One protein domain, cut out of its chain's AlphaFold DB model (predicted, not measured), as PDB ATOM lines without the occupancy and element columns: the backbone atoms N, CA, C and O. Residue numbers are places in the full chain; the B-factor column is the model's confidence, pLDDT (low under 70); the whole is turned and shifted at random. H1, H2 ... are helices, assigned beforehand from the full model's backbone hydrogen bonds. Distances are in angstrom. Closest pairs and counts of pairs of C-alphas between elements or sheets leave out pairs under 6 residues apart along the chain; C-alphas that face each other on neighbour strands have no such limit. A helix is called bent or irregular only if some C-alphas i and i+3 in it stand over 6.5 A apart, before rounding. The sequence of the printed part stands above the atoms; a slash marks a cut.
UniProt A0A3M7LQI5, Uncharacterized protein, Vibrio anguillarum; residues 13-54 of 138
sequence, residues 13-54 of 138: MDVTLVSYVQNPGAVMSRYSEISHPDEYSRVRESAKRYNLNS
ATOM      1  N   MET A  13      40.756 -28.916  23.578       84.56
ATOM      2  CA  MET A  13      39.974 -27.737  23.196       84.56
ATOM      3  C   MET A  13      40.705 -26.434  23.527       84.56
ATOM      4  O   MET A  13      40.762 -25.547  22.679       84.56
ATOM      5  N   ASP A  14      41.336 -26.338  24.696       85.44
ATOM      6  CA  ASP A  14      42.101 -25.153  25.087       85.44
ATOM      7  C   ASP A  14      43.376 -24.990  24.250       85.44
ATOM      8  O   ASP A  14      43.732 -23.873  23.868       85.44
ATOM      9  N   VAL A  15      44.036 -26.097  23.893       81.75
ATOM     10  CA  VAL A  15      45.205 -26.076  22.998       81.75
ATOM     11  C   VAL A  15      44.835 -25.507  21.623       81.75
ATOM     12  O   VAL A  15      45.600 -24.722  21.056       81.75
ATOM     13  N   THR A  16      43.637 -25.809  21.104       85.25
ATOM     14  CA  THR A  16      43.194 -25.279  19.800       85.25
ATOM     15  C   THR A  16      42.968 -23.765  19.791       85.25
ATOM     16  O   THR A  16      43.028 -23.155  18.718       85.25
ATOM     17  N   LEU A  17      42.780 -23.135  20.955       89.56
ATOM     18  CA  LEU A  17      42.599 -21.682  21.063       89.56
ATOM     19  C   LEU A  17      43.889 -20.909  20.772       89.56
ATOM     20  O   LEU A  17      43.838 -19.718  20.466       89.56
ATOM     21  N   VAL A  18      45.048 -21.568  20.847       89.81
ATOM     22  CA  VAL A  18      46.348 -20.935  20.630       89.81
ATOM     23  C   VAL A  18      46.703 -20.893  19.143       89.81
ATOM     24  O   VAL A  18      46.493 -21.839  18.380       89.81
ATOM     25  N   SER A  19      47.295 -19.777  18.732       87.56
ATOM     26  CA  SER A  19      47.944 -19.592  17.440       87.56
ATOM     27  C   SER A  19      49.404 -19.196  17.629       87.56
ATOM     28  O   SER A  19      49.733 -18.346  18.458       87.56
ATOM     29  N   TYR A  20      50.271 -19.803  16.818       84.38
ATOM     30  CA  TYR A  20      51.697 -19.475  16.718       84.38
ATOM     31  C   TYR A  20      52.071 -18.866  15.359       84.38
ATOM     32  O   TYR A  20      53.206 -18.435  15.168       84.38
ATOM     33  N   VAL A  21      51.130 -18.848  14.409       75.31
ATOM     34  CA  VAL A  21      51.367 -18.431  13.019       75.31
ATOM     35  C   VAL A  21      51.225 -16.916  12.872       75.31
ATOM     36  O   VAL A  21      52.063 -16.285  12.236       75.31
ATOM     37  N   GLN A  22      50.205 -16.316  13.502       76.25
ATOM     38  CA  GLN A  22      49.915 -14.877  13.386       76.25
ATOM     39  C   GLN A  22      51.053 -13.997  13.925       76.25
ATOM     40  O   GLN A  22      51.346 -12.941  13.372       76.25
ATOM     41  N   ASN A  23      51.709 -14.436  15.002       81.62
ATOM     42  CA  ASN A  23      52.888 -13.786  15.565       81.62
ATOM     43  C   ASN A  23      53.918 -14.864  15.920       81.62
ATOM     44  O   ASN A  23      53.873 -15.407  17.030       81.62
ATOM     45  N   PRO A  24      54.824 -15.205  14.984       81.12
ATOM     46  CA  PRO A  24      55.813 -16.251  15.193       81.12
ATOM     47  C   PRO A  24      56.574 -16.074  16.509       81.12
ATOM     48  O   PRO A  24      57.050 -14.991  16.866       81.12
ATOM     49  N   GLY A  25      56.636 -17.163  17.268       80.56
ATOM     50  CA  GLY A  25      57.308 -17.198  18.559       80.56
ATOM     51  C   GLY A  25      56.458 -16.709  19.729       80.56
ATOM     52  O   GLY A  25      56.889 -16.880  20.865       80.56
ATOM     53  N   ALA A  26      55.256 -16.169  19.518       88.56
ATOM     54  CA  ALA A  26      54.337 -15.782  20.589       88.56
ATOM     55  C   ALA A  26      53.110 -16.710  20.654       88.56
ATOM     56  O   ALA A  26      52.613 -17.168  19.632       88.56
ATOM     57  N   VAL A  27      52.628 -16.973  21.869       90.00
ATOM     58  CA  VAL A  27      51.288 -17.503  22.132       90.00
ATOM     59  C   VAL A  27      50.318 -16.348  21.944       90.00
ATOM     60  O   VAL A  27      50.393 -15.354  22.674       90.00
ATOM     61  N   MET A  28      49.438 -16.492  20.963       91.88
ATOM     62  CA  MET A  28      48.346 -15.574  20.653       91.88
ATOM     63  C   MET A  28      47.027 -16.344  20.642       91.88
ATOM     64  O   MET A  28      47.028 -17.551  20.400       91.88
ATOM     65  N   SER A  29      45.905 -15.656  20.865       90.81
ATOM     66  CA  SER A  29      44.597 -16.258  20.591       90.81
ATOM     67  C   SER A  29      44.415 -16.436  19.087       90.81
ATOM     68  O   SER A  29      44.816 -15.579  18.299       90.81
ATOM     69  N   ARG A  30      43.800 -17.548  18.688       89.62
ATOM     70  CA  ARG A  30      43.336 -17.780  17.317       89.62
ATOM     71  C   ARG A  30      42.206 -16.822  16.938       89.62
ATOM     72  O   ARG A  30      42.098 -16.445  15.772       89.62
ATOM     73  N   TYR A  31      41.386 -16.442  17.913       90.62
ATOM     74  CA  TYR A  31      40.240 -15.563  17.731       90.62
ATOM     75  C   TYR A  31      40.556 -14.124  18.136       90.62
ATOM     76  O   TYR A  31      41.545 -13.854  18.814       90.62
ATOM     77  N   SER A  32      39.702 -13.191  17.724       90.50
ATOM     78  CA  SER A  32      39.765 -11.796  18.164       90.50
ATOM     79  C   SER A  32      38.863 -11.553  19.372       90.50
ATOM     80  O   SER A  32      37.839 -12.216  19.519       90.50
ATOM     81  N   GLU A  33      39.185 -10.528  20.163       92.00
ATOM     82  CA  GLU A  33      38.356 -10.055  21.283       92.00
ATOM     83  C   GLU A  33      36.910  -9.741  20.868       92.00
ATOM     84  O   GLU A  33      35.982  -9.950  21.635       92.00
ATOM     85  N   ILE A  34      36.708  -9.278  19.631       93.75
ATOM     86  CA  ILE A  34      35.385  -8.909  19.111       93.75
ATOM     87  C   ILE A  34      34.545 -10.147  18.777       93.75
ATOM     88  O   ILE A  34      33.333 -10.136  18.962       93.75
ATOM     89  N   SER A  35      35.172 -11.196  18.236       93.50
ATOM     90  CA  SER A  35      34.445 -12.379  17.759       93.50
ATOM     91  C   SER A  35      34.220 -13.418  18.855       93.50
ATOM     92  O   SER A  35      33.166 -14.040  18.874       93.50
ATOM     93  N   HIS A  36      35.204 -13.601  19.739       92.12
ATOM     94  CA  HIS A  36      35.216 -14.621  20.790       92.12
ATOM     95  C   HIS A  36      35.923 -14.042  22.030       92.12
ATOM     96  O   HIS A  36      37.108 -14.323  22.266       92.12
ATOM     97  N   PRO A  37      35.254 -13.136  22.772       91.56
ATOM     98  CA  PRO A  37      35.872 -12.387  23.867       91.56
ATOM     99  C   PRO A  37      36.400 -13.294  24.983       91.56
ATOM    100  O   PRO A  37      37.483 -13.035  25.514       91.56
ATOM    101  N   ASP A  38      35.689 -14.376  25.298       90.94
ATOM    102  CA  ASP A  38      36.042 -15.279  26.393       90.94
ATOM    103  C   ASP A  38      37.297 -16.091  26.057       90.94
ATOM    104  O   ASP A  38      38.276 -16.079  26.807       90.94
ATOM    105  N   GLU A  39      37.334 -16.730  24.889       92.12
ATOM    106  CA  GLU A  39      38.492 -17.481  24.405       92.12
ATOM    107  C   GLU A  39      39.716 -16.574  24.242       92.12
ATOM    108  O   GLU A  39      40.826 -16.937  24.644       92.12
ATOM    109  N   TYR A  40      39.520 -15.368  23.700       91.88
ATOM    110  CA  TYR A  40      40.579 -14.370  23.589       91.88
ATOM    111  C   TYR A  40      41.155 -13.989  24.958       91.88
ATOM    112  O   TYR A  40      42.379 -14.007  25.141       91.88
ATOM    113  N   SER A  41      40.284 -13.686  25.924       91.38
ATOM    114  CA  SER A  41      40.675 -13.319  27.285       91.38
ATOM    115  C   SER A  41      41.439 -14.452  27.974       91.38
ATOM    116  O   SER A  41      42.542 -14.234  28.480       91.38
ATOM    117  N   ARG A  42      40.939 -15.692  27.890       92.06
ATOM    118  CA  ARG A  42      41.578 -16.881  28.484       92.06
ATOM    119  C   ARG A  42      42.992 -17.107  27.952       92.06
ATOM    120  O   ARG A  42      43.915 -17.350  28.736       92.06
ATOM    121  N   VAL A  43      43.208 -16.990  26.638       92.56
ATOM    122  CA  VAL A  43      44.555 -17.123  26.050       92.56
ATOM    123  C   VAL A  43      45.471 -15.991  26.521       92.56
ATOM    124  O   VAL A  43      46.623 -16.242  26.890       92.56
ATOM    125  N   ARG A  44      44.972 -14.748  26.548       92.44
ATOM    126  CA  ARG A  44      45.743 -13.571  26.978       92.44
ATOM    127  C   ARG A  44      46.174 -13.676  28.441       92.44
ATOM    128  O   ARG A  44      47.357 -13.482  28.739       92.44
ATOM    129  N   GLU A  45      45.250 -14.012  29.333       92.25
ATOM    130  CA  GLU A  45      45.539 -14.163  30.760       92.25
ATOM    131  C   GLU A  45      46.474 -15.345  31.018       92.25
ATOM    132  O   GLU A  45      47.417 -15.217  31.797       92.25
ATOM    133  N   SER A  46      46.332 -16.451  30.285       92.12
ATOM    134  CA  SER A  46      47.271 -17.581  30.367       92.12
ATOM    135  C   SER A  46      48.677 -17.204  29.915       92.12
ATOM    136  O   SER A  46      49.659 -17.501  30.602       92.12
ATOM    137  N   ALA A  47      48.798 -16.509  28.780       91.62
ATOM    138  CA  ALA A  47      50.088 -16.073  28.257       91.62
ATOM    139  C   ALA A  47      50.815 -15.134  29.229       91.62
ATOM    140  O   ALA A  47      52.037 -15.227  29.377       91.62
ATOM    141  N   LYS A  48      50.060 -14.265  29.913       91.25
ATOM    142  CA  LYS A  48      50.565 -13.365  30.953       91.25
ATOM    143  C   LYS A  48      50.933 -14.128  32.227       91.25
ATOM    144  O   LYS A  48      52.069 -14.029  32.679       91.25
ATOM    145  N   ARG A  49      50.008 -14.909  32.789       91.38
ATOM    146  CA  ARG A  49      50.167 -15.595  34.082       91.38
ATOM    147  C   ARG A  49      51.291 -16.627  34.067       91.38
ATOM    148  O   ARG A  49      52.027 -16.730  35.044       91.38
ATOM    149  N   TYR A  50      51.456 -17.343  32.957       89.12
ATOM    150  CA  TYR A  50      52.510 -18.347  32.787       89.12
ATOM    151  C   TYR A  50      53.745 -17.817  32.043       89.12
ATOM    152  O   TYR A  50      54.634 -18.592  31.698       89.12
ATOM    153  N   ASN A  51      53.827 -16.505  31.782       89.88
ATOM    154  CA  ASN A  51      54.952 -15.867  31.090       89.88
ATOM    155  C   ASN A  51      55.325 -16.523  29.741       89.88
ATOM    156  O   ASN A  51      56.490 -16.500  29.332       89.88
ATOM    157  N   LEU A  52      54.341 -17.067  29.009       89.75
ATOM    158  CA  LEU A  52      54.541 -17.864  27.781       89.75
ATOM    159  C   LEU A  52      55.178 -17.082  26.621       89.75
ATOM    160  O   LEU A  52      55.588 -17.680  25.620       89.75
ATOM    161  N   ASN A  53      55.237 -15.756  26.758       92.75
ATOM    162  CA  ASN A  53      55.803 -14.806  25.802       92.75
ATOM    163  C   ASN A  53      57.018 -14.046  26.355       92.75
ATOM    164  O   ASN A  53      57.434 -13.044  25.773       92.75
ATOM    165  N   SER A  54      57.607 -14.512  27.463       93.75
ATOM    166  CA  SER A  54      58.891 -13.990  27.940       93.75
ATOM    167  C   SER A  54      59.970 -14.116  26.858       93.75
ATOM    168  O   SER A  54      59.916 -15.007  26.006       93.75
TER     169      SER A  54
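AT A GLANCE: This is residues 13 to 54 of the 138 residues of an uncharacterized protein of Vibrio anguillarum (UniProt A0A3M7LQI5). A single longer helix, H2, runs roughly lengthwise, with a long looped stretch, residues 17 to 36, along one side of it and the very short helix H1 set off to one side at the beginning. Within that stretch the backbone folds back on itself, and residues 18 to 19 pair with residues 28 to 29. The printed part has 42 residues with two named helices, H1 then H2, and no named strand; the class is all helix, though just 17 of the 42 residues are in named elements. The whole is compact, with a radius of gyration of the C-alphas of 9.5 A and spans of 26 by 21 by 19 A.

IN THESE COORDINATES: H1 holds residues 13 to 16, from C-alpha 13 at (39.974, -27.737, 23.196) to C-alpha 16 at (43.194, -25.279, 19.800). Residues 17 to 36 follow with no named element. H2 holds residues 37 to 49, from C-alpha 37 at (35.872, -12.387, 23.867) to C-alpha 49 at (50.167, -15.595, 34.082), and is 17.9 A long.

HOW THE PARTS SIT: H1 and H2 are apart, but only just: their closest C-alphas are 8.5 A from each other. The short pairing of residues 18 to 19 with residues 28 to 29 is antiparallel. In H2 every O i to N i+4 pair is within hydrogen-bond range, while H1 is too short for such a pair and has its 1 O i to N i+3 pair within range. Neither helix is bent.

THE WHOLE: The two C-alphas farthest apart are those of Ser 35 and Ser 54, at 26.5 A. The link from H1 to H2, 20 residues, is long. The printed part has no cut. Its mean pLDDT is 88.9, and no printed residue is under 70.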